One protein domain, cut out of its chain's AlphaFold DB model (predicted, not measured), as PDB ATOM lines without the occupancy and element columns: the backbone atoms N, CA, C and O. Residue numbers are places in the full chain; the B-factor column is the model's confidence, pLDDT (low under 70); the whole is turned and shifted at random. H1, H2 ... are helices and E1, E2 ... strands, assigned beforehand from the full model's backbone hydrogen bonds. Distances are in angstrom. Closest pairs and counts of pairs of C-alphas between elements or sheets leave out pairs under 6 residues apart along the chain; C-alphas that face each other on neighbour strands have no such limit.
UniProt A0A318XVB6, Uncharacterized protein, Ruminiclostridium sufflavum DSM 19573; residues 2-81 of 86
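Overview. This is residues 2 to 81 of the 86 residues of an uncharacterized protein of Ruminiclostridium sufflavum DSM 19573 (UniProt A0A318XVB6). A three-strand sheet, E1 E2 E3, makes one side of the domain and three helices the other, only grazing the sheet; H2 and H3 form a helical hairpin, and H1 stands steeply to H2. The 80 printed residues run H1 H2 H3 E1 E2 E3, mixed helices and strands; the sheet is a meander, each strand antiparallel to the one before. It is compact, radius of gyration of the C-alphas 12.2 A, spanning 36 by 31 by 18 A.

Along the chain. E1 is residues 56 to 61, E2 66 to 71, E3 76 to 80, ending at C-alpha 80 (35.967, -44.580, -13.590). H1, residues 2 to 14, 18.3 A, begins at C-alpha 2 (40.021, -35.229, -23.279); H2 is 22 to 35, 19.9 A; H3 is 49 to 55.

Arrangement. Within hydrogen-bond range are N 60 and O 68, 2.9 A, between E1 and E2, and N 69 and O 77, 2.8 A, between E2 and E3. H2 touches H3, closest C-alphas Cys 34 and Val 51, 5.6 A, at a shallow tilt of 23 degrees, opposite ways. H1 touches H2 with residues 9 to 13 alone, closest C-alphas Leu 13 and Lys 28, 5.7 A, at a steep tilt of 64 degrees. Every helix O i to N i+4 pair is within range.

Size, cuts and confidence. The farthest C-alphas, Asp 38 and Asp 63, are 36.7 A apart. The printed part has no cut; H2 to H3 is a long link. pLDDT is under 70 at residues 17 to 20, 37 to 41 and 81.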
ATOM      1  N   VAL A   2      39.284 -36.495 -23.507       78.06
ATOM      2  CA  VAL A   2      40.021 -35.229 -23.279       78.06
ATOM      3  C   VAL A   2      39.612 -34.550 -21.967       78.06
ATOM      4  O   VAL A   2      40.487 -34.158 -21.213       78.06
ATOM      5  N   GLU A   3      38.315 -34.482 -21.652       80.81
ATOM      6  CA  GLU A   3      37.812 -33.957 -20.363       80.81
ATOM      7  C   GLU A   3      38.420 -34.667 -19.155       80.81
ATOM      8  O   GLU A   3      38.972 -34.023 -18.276       80.81
ATOM      9  N   LEU A   4      38.417 -35.997 -19.175       79.06
ATOM     10  CA  LEU A   4      39.026 -36.815 -18.131       79.06
ATOM     11  C   LEU A   4      40.525 -36.529 -17.967       79.06
ATOM     12  O   LEU A   4      41.028 -36.481 -16.852       79.06
ATOM     13  N   LEU A   5      41.248 -36.326 -19.068       84.88
ATOM     14  CA  LEU A   5      42.667 -35.975 -19.014       84.88
ATOM     15  C   LEU A   5      42.883 -34.566 -18.444       84.88
ATOM     16  O   LEU A   5      43.831 -34.381 -17.687       84.88
ATOM     17  N   VAL A   6      41.992 -33.610 -18.746       85.38
ATOM     18  CA  VAL A   6      41.985 -32.283 -18.102       85.38
ATOM     19  C   VAL A   6      41.799 -32.432 -16.600       85.38
ATOM     20  O   VAL A   6      42.654 -31.982 -15.849       85.38
ATOM     21  N   GLU A   7      40.754 -33.128 -16.158       84.62
ATOM     22  CA  GLU A   7      40.484 -33.342 -14.730       84.62
ATOM     23  C   GLU A   7      41.653 -34.018 -14.005       84.62
ATOM     24  O   GLU A   7      42.031 -33.602 -12.908       84.62
ATOM     25  N   LEU A   8      42.258 -35.043 -14.616       87.19
ATOM     26  CA  LEU A   8      43.414 -35.741 -14.052       87.19
ATOM     27  C   LEU A   8      44.625 -34.814 -13.920       87.19
ATOM     28  O   LEU A   8      45.272 -34.798 -12.874       87.19
ATOM     29  N   PHE A   9      44.941 -34.040 -14.960       87.69
ATOM     30  CA  PHE A   9      46.090 -33.133 -14.938       87.69
ATOM     31  C   PHE A   9      45.880 -32.006 -13.926       87.69
ATOM     32  O   PHE A   9      46.788 -31.732 -13.141       87.69
ATOM     33  N   THR A  10      44.678 -31.427 -13.872       85.31
ATOM     34  CA  THR A  10      44.290 -30.435 -12.861       85.31
ATOM     35  C   THR A  10      44.435 -31.009 -11.454       85.31
ATOM     36  O   THR A  10      45.126 -30.421 -10.626       85.31
ATOM     37  N   SER A  11      43.923 -32.221 -11.211       85.62
ATOM     38  CA  SER A  11      44.048 -32.894  -9.910       85.62
ATOM     39  C   SER A  11      45.513 -33.062  -9.488       85.62
ATOM     40  O   SER A  11      45.867 -32.796  -8.339       85.62
ATOM     41  N   ILE A  12      46.401 -33.465 -10.406       87.88
ATOM     42  CA  ILE A  12      47.841 -33.612 -10.125       87.88
ATOM     43  C   ILE A  12      48.484 -32.261  -9.768       87.88
ATOM     44  O   ILE A  12      49.340 -32.192  -8.880       87.88
ATOM     45  N   LEU A  13      48.098 -31.185 -10.455       85.56
ATOM     46  CA  LEU A  13      48.656 -29.846 -10.255       85.56
ATOM     47  C   LEU A  13      48.185 -29.209  -8.941       85.56
ATOM     48  O   LEU A  13      48.996 -28.591  -8.243       85.56
ATOM     49  N   GLU A  14      46.926 -29.419  -8.565       83.50
ATOM     50  CA  GLU A  14      46.322 -28.910  -7.326       83.50
ATOM     51  C   GLU A  14      46.710 -29.723  -6.088       83.50
ATOM     52  O   GLU A  14      46.711 -29.195  -4.975       83.50
ATOM     53  N   THR A  15      47.104 -30.990  -6.260       82.06
ATOM     54  CA  THR A  15      47.509 -31.831  -5.128       82.06
ATOM     55  C   THR A  15      48.692 -31.200  -4.389       82.06
ATOM     56  O   THR A  15      49.730 -30.853  -4.980       82.06
ATOM     57  N   THR A  16      48.536 -31.052  -3.071       76.94
ATOM     58  CA  THR A  16      49.585 -30.568  -2.176       76.94
ATOM     59  C   THR A  16      50.766 -31.530  -2.194       76.94
ATOM     60  O   THR A  16      50.623 -32.751  -2.247       76.94
ATOM     61  N   VAL A  17      51.973 -30.971  -2.208       68.31
ATOM     62  CA  VAL A  17      53.199 -31.768  -2.272       68.31
ATOM     63  C   VAL A  17      53.347 -32.518  -0.947       68.31
ATOM     64  O   VAL A  17      53.653 -31.911   0.072       68.31
ATOM     65  N   SER A  18      53.096 -33.830  -0.957       63.84
ATOM     66  CA  SER A  18      53.339 -34.720   0.183       63.84
ATOM     67  C   SER A  18      54.674 -35.442   0.013       63.84
ATOM     68  O   SER A  18      54.975 -35.934  -1.079       63.84
ATOM     69  N   GLU A  19      55.446 -35.556   1.098       55.66
ATOM     70  CA  GLU A  19      56.753 -36.235   1.155       55.66
ATOM     71  C   GLU A  19      56.703 -37.698   0.663       55.66
ATOM     72  O   GLU A  19      57.715 -38.243   0.229       55.66
ATOM     73  N   ALA A  20      55.521 -38.327   0.647       59.16
ATOM     74  CA  ALA A  20      55.343 -39.741   0.320       59.16
ATOM     75  C   ALA A  20      55.323 -40.096  -1.184       59.16
ATOM     76  O   ALA A  20      55.290 -41.279  -1.519       59.16
ATOM     77  N   THR A  21      55.348 -39.143  -2.123       73.25
ATOM     78  CA  THR A  21      55.095 -39.484  -3.544       73.25
ATOM     79  C   THR A  21      56.045 -38.815  -4.530       73.25
ATOM     80  O   THR A  21      55.688 -37.884  -5.252       73.25
ATOM     81  N   ALA A  22      57.253 -39.373  -4.649       82.94
ATOM     82  CA  ALA A  22      58.235 -38.985  -5.665       82.94
ATOM     83  C   ALA A  22      57.668 -39.032  -7.100       82.94
ATOM     84  O   ALA A  22      57.978 -38.165  -7.916       82.94
ATOM     85  N   TYR A  23      56.807 -40.008  -7.419       86.62
ATOM     86  CA  TYR A  23      56.166 -40.110  -8.735       86.62
ATOM     87  C   TYR A  23      55.175 -38.973  -9.000       86.62
ATOM     88  O   TYR A  23      55.187 -38.393 -10.086       86.62
ATOM     89  N   LEU A  24      54.360 -38.598  -8.009       87.62
ATOM     90  CA  LEU A  24      53.433 -37.472  -8.135       87.62
ATOM     91  C   LEU A  24      54.195 -36.162  -8.344       87.62
ATOM     92  O   LEU A  24      53.876 -35.417  -9.265       87.62
ATOM     93  N   MET A  25      55.251 -35.922  -7.557       88.56
ATOM     94  CA  MET A  25      56.100 -34.736  -7.707       88.56
ATOM     95  C   MET A  25      56.742 -34.661  -9.094       88.56
ATOM     96  O   MET A  25      56.693 -33.611  -9.732       88.56
ATOM     97  N   LYS A  26      57.298 -35.775  -9.590       89.56
ATOM     98  CA  LYS A  26      57.860 -35.852 -10.947       89.56
ATOM     99  C   LYS A  26      56.805 -35.545 -12.005       89.56
ATOM    100  O   LYS A  26      57.057 -34.735 -12.886       89.56
ATOM    101  N   THR A  27      55.617 -36.138 -11.887       90.19
ATOM    102  CA  THR A  27      54.507 -35.891 -12.825       90.19
ATOM    103  C   THR A  27      54.091 -34.429 -12.821       90.19
ATOM    104  O   THR A  27      53.952 -33.831 -13.881       90.19
ATOM    105  N   LYS A  28      53.949 -33.836 -11.631       89.44
ATOM    106  CA  LYS A  28      53.614 -32.424 -11.450       89.44
ATOM    107  C   LYS A  28      54.663 -31.514 -12.085       89.44
ATOM    108  O   LYS A  28      54.298 -30.592 -12.803       89.44
ATOM    109  N   ALA A  29      55.949 -31.789 -11.865       88.25
ATOM    110  CA  ALA A  29      57.039 -31.028 -12.469       88.25
ATOM    111  C   ALA A  29      57.030 -31.128 -14.005       88.25
ATOM    112  O   ALA A  29      57.113 -30.107 -14.682       88.25
ATOM    113  N   THR A  30      56.857 -32.333 -14.564       90.12
ATOM    114  CA  THR A  30      56.720 -32.523 -16.018       90.12
ATOM    115  C   THR A  30      55.513 -31.763 -16.568       90.12
ATOM    116  O   THR A  30      55.655 -31.032 -17.541       90.12
ATOM    117  N   LEU A  31      54.344 -31.875 -15.929       89.38
ATOM    118  CA  LEU A  31      53.125 -31.181 -16.357       89.38
ATOM    119  C   LEU A  31      53.285 -29.657 -16.329       89.38
ATOM    120  O   LEU A  31      52.935 -29.010 -17.312       89.38
ATOM    121  N   LYS A  32      53.854 -29.093 -15.257       87.50
ATOM    122  CA  LYS A  32      54.147 -27.652 -15.159       87.50
ATOM    123  C   LYS A  32      55.051 -27.168 -16.290       87.50
ATOM    124  O   LYS A  32      54.736 -26.181 -16.948       87.50
ATOM    125  N   ASN A  33      56.117 -27.915 -16.576       86.88
ATOM    126  CA  ASN A  33      57.024 -27.599 -17.680       86.88
ATOM    127  C   ASN A  33      56.317 -27.646 -19.044       86.88
ATOM    128  O   ASN A  33      56.643 -26.862 -19.931       86.88
ATOM    129  N   CYS A  34      55.357 -28.557 -19.227       87.00
ATOM    130  CA  CYS A  34      54.615 -28.696 -20.478       87.00
ATOM    131  C   CYS A  34      53.494 -27.656 -20.662       87.00
ATOM    132  O   CYS A  34      53.184 -27.316 -21.804       87.00
ATOM    133  N   LEU A  35      52.857 -27.193 -19.581       81.06
ATOM    134  CA  LEU A  35      51.634 -26.375 -19.622       81.06
ATOM    135  C   LEU A  35      51.864 -24.859 -19.457       81.06
ATOM    136  O   LEU A  35      50.902 -24.101 -19.576       81.06
ATOM    137  N   PHE A  36      53.118 -24.425 -19.281       72.12
ATOM    138  CA  PHE A  36      53.540 -23.056 -18.932       72.12
ATOM    139  C   PHE A  36      53.166 -22.662 -17.485       72.12
ATOM    140  O   PHE A  36      52.044 -22.870 -17.030       72.12
ATOM    141  N   ASP A  37      54.131 -22.101 -16.747       66.19
ATOM    142  CA  ASP A  37      54.180 -22.114 -15.268       66.19
ATOM    143  C   ASP A  37      53.235 -21.112 -14.554       66.19
ATOM    144  O   ASP A  37      53.102 -21.160 -13.335       66.19
ATOM    145  N   ASP A  38      52.519 -20.248 -15.289       64.19
ATOM    146  CA  ASP A  38      51.785 -19.099 -14.715       64.19
ATOM    147  C   ASP A  38      50.249 -19.227 -14.724       64.19
ATOM    148  O   ASP A  38      49.532 -18.255 -14.475       64.19
ATOM    149  N   LYS A  39      49.702 -20.409 -15.022       66.19
ATOM    150  CA  LYS A  39      48.245 -20.611 -15.041       66.19
ATOM    151  C   LYS A  39      47.740 -21.212 -13.732       66.19
ATOM    152  O   LYS A  39      48.217 -22.254 -13.288       66.19
ATOM    153  N   SER A  40      46.742 -20.557 -13.137       60.38
ATOM    154  CA  SER A  40      46.016 -21.058 -11.965       60.38
ATOM    155  C   SER A  40      44.984 -22.128 -12.321       60.38
ATOM    156  O   SER A  40      44.664 -22.958 -11.481       60.38
ATOM    157  N   GLU A  41      44.480 -22.115 -13.557       67.31
ATOM    158  CA  GLU A  41      43.500 -23.068 -14.079       67.31
ATOM    159  C   GLU A  41      43.891 -23.490 -15.500       67.31
ATOM    160  O   GLU A  41      44.364 -22.670 -16.294       67.31
ATOM    161  N   PHE A  42      43.675 -24.766 -15.824       75.88
ATOM    162  CA  PHE A  42      43.987 -25.338 -17.133       75.88
ATOM    163  C   PHE A  42      42.705 -25.797 -17.825       75.88
ATOM    164  O   PHE A  42      41.903 -26.550 -17.271       75.88
ATOM    165  N   GLY A  43      42.516 -25.349 -19.062       75.12
ATOM    166  CA  GLY A  43      41.406 -25.731 -19.923       75.12
ATOM    167  C   GLY A  43      41.782 -26.819 -20.928       75.12
ATOM    168  O   GLY A  43      42.942 -27.167 -21.131       75.12
ATOM    169  N   LYS A  44      40.778 -27.317 -21.660       78.50
ATOM    170  CA  LYS A  44      40.977 -28.300 -22.747       78.50
ATOM    171  C   LYS A  44      41.993 -27.847 -23.796       78.50
ATOM    172  O   LYS A  44      42.688 -28.682 -24.358       78.50
ATOM    173  N   ILE A  45      42.055 -26.541 -24.064       81.62
ATOM    174  CA  ILE A  45      42.981 -25.957 -25.040       81.62
ATOM    175  C   ILE A  45      44.447 -26.078 -24.608       81.62
ATOM    176  O   ILE A  45      45.331 -26.118 -25.459       81.62
ATOM    177  N   ASP A  46      44.699 -26.191 -23.302       81.19
ATOM    178  CA  ASP A  46      46.045 -26.342 -22.756       81.19
ATOM    179  C   ASP A  46      46.570 -27.774 -22.949       81.19
ATOM    180  O   ASP A  46      47.775 -27.990 -23.087       81.19
ATOM    181  N   ILE A  47      45.672 -28.761 -23.070       84.81
ATOM    182  CA  ILE A  47      46.037 -30.139 -23.411       84.81
ATOM    183  C   ILE A  47      46.236 -30.271 -24.917       84.81
ATOM    184  O   ILE A  47      45.361 -30.681 -25.681       84.81
ATOM    185  N   THR A  48      47.450 -29.959 -25.346       87.38
ATOM    186  CA  THR A  48      47.885 -30.215 -26.716       87.38
ATOM    187  C   THR A  48      48.388 -31.650 -26.876       87.38
ATOM    188  O   THR A  48      48.786 -32.318 -25.920       87.38
ATOM    189  N   LYS A  49      48.456 -32.123 -28.126       86.25
ATOM    190  CA  LYS A  49      49.086 -33.414 -28.454       86.25
ATOM    191  C   LYS A  49      50.537 -33.496 -27.956       86.25
ATOM    192  O   LYS A  49      50.985 -34.578 -27.600       86.25
ATOM    193  N   SER A  50      51.242 -32.363 -27.902       87.56
ATOM    194  CA  SER A  50      52.599 -32.283 -27.354       87.56
ATOM    195  C   SER A  50      52.615 -32.614 -25.859       87.56
ATOM    196  O   SER A  50      53.331 -33.519 -25.446       87.56
ATOM    197  N   VAL A  51      51.747 -31.971 -25.067       88.81
ATOM    198  CA  VAL A  51      51.619 -32.239 -23.621       88.81
ATOM    199  C   VAL A  51      51.292 -33.709 -23.377       88.81
ATOM    200  O   VAL A  51      51.940 -34.355 -22.557       88.81
ATOM    201  N   LEU A  52      50.322 -34.263 -24.113       89.44
ATOM    202  CA  LEU A  52      49.951 -35.674 -23.996       89.44
ATOM    203  C   LEU A  52      51.140 -36.593 -24.284       89.44
ATOM    204  O   LEU A  52      51.403 -37.507 -23.511       89.44
ATOM    205  N   ASN A  53      51.887 -36.325 -25.354       90.25
ATOM    206  CA  ASN A  53      53.052 -37.123 -25.723       90.25
ATOM    207  C   ASN A  53      54.198 -37.011 -24.707       90.25
ATOM    208  O   ASN A  53      54.925 -37.983 -24.525       90.25
ATOM    209  N   GLU A  54      54.394 -35.863 -24.062       91.62
ATOM    210  CA  GLU A  54      55.453 -35.660 -23.063       91.62
ATOM    211  C   GLU A  54      55.103 -36.241 -21.688       91.62
ATOM    212  O   GLU A  54      55.987 -36.631 -20.928       91.62
ATOM    213  N   THR A  55      53.815 -36.332 -21.360       91.75
ATOM    214  CA  THR A  55      53.362 -36.686 -20.004       91.75
ATOM    215  C   THR A  55      52.835 -38.115 -19.908       91.75
ATOM    216  O   THR A  55      53.070 -38.783 -18.898       91.75
ATOM    217  N   ILE A  56      52.178 -38.618 -20.954       92.81
ATOM    218  CA  ILE A  56      51.544 -39.938 -20.983       92.81
ATOM    219  C   ILE A  56      52.459 -40.943 -21.681       92.81
ATOM    220  O   ILE A  56      52.954 -40.718 -22.783       92.81
ATOM    221  N   GLU A  57      52.669 -42.083 -21.031       94.62
ATOM    222  CA  GLU A  57      53.316 -43.249 -21.628       94.62
ATOM    223  C   GLU A  57      52.294 -44.083 -22.405       94.62
ATOM    224  O   GLU A  57      52.504 -44.403 -23.574       94.62
ATOM    225  N   ARG A  58      51.165 -44.417 -21.768       93.25
ATOM    226  CA  ARG A  58      50.060 -45.148 -22.402       93.25
ATOM    227  C   ARG A  58      48.750 -44.985 -21.640       93.25
ATOM    228  O   ARG A  58      48.734 -44.717 -20.441       93.25
ATOM    229  N   ILE A  59      47.649 -45.242 -22.335       90.69
ATOM    230  CA  ILE A  59      46.306 -45.338 -21.759       90.69
ATOM    231  C   ILE A  59      45.792 -46.749 -22.025       90.69
ATOM    232  O   ILE A  59      45.819 -47.210 -23.165       90.69
ATOM    233  N   VAL A  60      45.336 -47.431 -20.978       91.06
ATOM    234  CA  VAL A  60      44.729 -48.762 -21.063       91.06
ATOM    235  C   VAL A  60      43.265 -48.639 -20.677       91.06
ATOM    236  O   VAL A  60      42.952 -48.244 -19.558       91.06
ATOM    237  N   ILE A  61      42.373 -48.975 -21.603       87.44
ATOM    238  CA  ILE A  61      40.935 -49.069 -21.343       87.44
ATOM    239  C   ILE A  61      40.675 -50.512 -20.913       87.44
ATOM    240  O   ILE A  61      40.924 -51.431 -21.694       87.44
ATOM    241  N   LYS A  62      40.274 -50.713 -19.656       83.38
ATOM    242  CA  LYS A  62      40.051 -52.053 -19.089       83.38
ATOM    243  C   LYS A  62      38.664 -52.583 -19.444       83.38
ATOM    244  O   LYS A  62      38.535 -53.749 -19.799       83.38
ATOM    245  N   ASP A  63      37.658 -51.720 -19.397       82.19
ATOM    246  CA  ASP A  63      36.285 -51.995 -19.810       82.19
ATOM    247  C   ASP A  63      35.608 -50.694 -20.280       82.19
ATOM    248  O   ASP A  63      36.255 -49.655 -20.413       82.19
ATOM    249  N   GLU A  64      34.302 -50.731 -20.550       75.00
ATOM    250  CA  GLU A  64      33.528 -49.553 -20.975       75.00
ATOM    251  C   GLU A  64      33.523 -48.404 -19.945       75.00
ATOM    252  O   GLU A  64      33.049 -47.307 -20.247       75.00
ATOM    253  N   ARG A  65      34.017 -48.645 -18.725       81.38
ATOM    254  CA  ARG A  65      33.881 -47.765 -17.560       81.38
ATOM    255  C   ARG A  65      35.208 -47.389 -16.922       81.38
ATOM    256  O   ARG A  65      35.275 -46.338 -16.309       81.38
ATOM    257  N   THR A  66      36.282 -48.143 -17.119       84.19
ATOM    258  CA  THR A  66      37.572 -47.861 -16.482       84.19
ATOM    259  C   THR A  66      38.698 -47.627 -17.475       84.19
ATOM    260  O   THR A  66      38.952 -48.415 -18.391       84.19
ATOM    261  N   ALA A  67      39.441 -46.545 -17.237       88.62
ATOM    262  CA  ALA A  67      40.731 -46.303 -17.864       88.62
ATOM    263  C   ALA A  67      41.840 -46.196 -16.819       88.62
ATOM    264  O   ALA A  67      41.703 -45.543 -15.784       88.62
ATOM    265  N   THR A  68      42.978 -46.794 -17.148       91.44
ATOM    266  CA  THR A  68      44.236 -46.615 -16.438       91.44
ATOM    267  C   THR A  68      45.174 -45.778 -17.303       91.44
ATOM    268  O   THR A  68      45.503 -46.155 -18.430       91.44
ATOM    269  N   VAL A  69      45.616 -44.642 -16.775       90.69
ATOM    270  CA  VAL A  69      46.585 -43.750 -17.414       90.69
ATOM    271  C   VAL A  69      47.947 -43.976 -16.770       90.69
ATOM    272  O   VAL A  69      48.106 -43.833 -15.558       90.69
ATOM    273  N   TYR A  70      48.924 -44.335 -17.597       92.44
ATOM    274  CA  TYR A  70      50.320 -44.493 -17.215       92.44
ATOM    275  C   TYR A  70      51.076 -43.252 -17.674       92.44
ATOM    276  O   TYR A  70      51.106 -42.942 -18.867       92.44
ATOM    277  N   PHE A  71      51.677 -42.542 -16.730       92.69
ATOM    278  CA  PHE A  71      52.488 -41.364 -16.997       92.69
ATOM    279  C   PHE A  71      53.955 -41.762 -17.139       92.69
ATOM    280  O   PHE A  71      54.439 -42.626 -16.410       92.69
ATOM    281  N   LYS A  72      54.700 -41.069 -18.008       93.00
ATOM    282  CA  LYS A  72      56.143 -41.313 -18.213       93.00
ATOM    283  C   LYS A  72      56.988 -41.099 -16.954       93.00
ATOM    284  O   LYS A  72      58.093 -41.615 -16.837       93.00
ATOM    285  N   SER A  73      56.464 -40.337 -16.002       90.62
ATOM    286  CA  SER A  73      57.038 -40.154 -14.671       90.62
ATOM    287  C   SER A  73      57.009 -41.422 -13.808       90.62
ATOM    288  O   SER A  73      57.693 -41.452 -12.786       90.62
ATOM    289  N   GLY A  74      56.210 -42.430 -14.181       89.56
ATOM    290  CA  GLY A  74      55.906 -43.630 -13.400       89.56
ATOM    291  C   GLY A  74      54.624 -43.536 -12.564       89.56
ATOM    292  O   GLY A  74      54.271 -44.507 -11.900       89.56
ATOM    293  N   LEU A  75      53.913 -42.398 -12.575       90.38
ATOM    294  CA  LEU A  75      52.598 -42.293 -11.931       90.38
ATOM    295  C   LEU A  75      51.570 -43.133 -12.703       90.38
ATOM    296  O   LEU A  75      51.540 -43.126 -13.932       90.38
ATOM    297  N   ILE A  76      50.706 -43.830 -11.973       90.81
ATOM    298  CA  ILE A  76      49.598 -44.602 -12.533       90.81
ATOM    299  C   ILE A  76      48.323 -44.095 -11.873       90.81
ATOM    300  O   ILE A  76      48.239 -44.058 -10.646       90.81
ATOM    301  N   MET A  77      47.341 -43.703 -12.679       87.69
ATOM    302  CA  MET A  77      46.029 -43.290 -12.190       87.69
ATOM    303  C   MET A  77      44.948 -44.128 -12.851       87.69
ATOM    304  O   MET A  77      44.962 -44.331 -14.063       87.69
ATOM    305  N   GLU A  78      44.007 -44.601 -12.047       88.12
ATOM    306  CA  GLU A  78      42.802 -45.266 -12.519       88.12
ATOM    307  C   GLU A  78      41.617 -44.330 -12.326       88.12
ATOM    308  O   GLU A  78      41.500 -43.665 -11.293       88.12
ATOM    309  N   LYS A  79      40.758 -44.248 -13.339       81.94
ATOM    310  CA  LYS A  79      39.562 -43.421 -13.288       81.94
ATOM    311  C   LYS A  79      38.384 -44.178 -13.880       81.94
ATOM    312  O   LYS A  79      38.502 -44.808 -14.933       81.94
ATOM    313  N   ASP A  80      37.269 -44.084 -13.170       80.38
ATOM    314  CA  ASP A  80      35.967 -44.580 -13.590       80.38
ATOM    315  C   ASP A  80      35.215 -43.469 -14.351       80.38
ATOM    316  O   ASP A  80      35.257 -42.299 -13.954       80.38
ATOM    317  N   PHE A  81      34.571 -43.820 -15.462       66.25
ATOM    318  CA  PHE A  81      33.874 -42.928 -16.393       66.25
ATOM    319  C   PHE A  81      32.392 -42.716 -16.044       66.25
ATOM    320  O   PHE A  81      31.670 -42.135 -16.857       66.25
TER     321      PHE A  81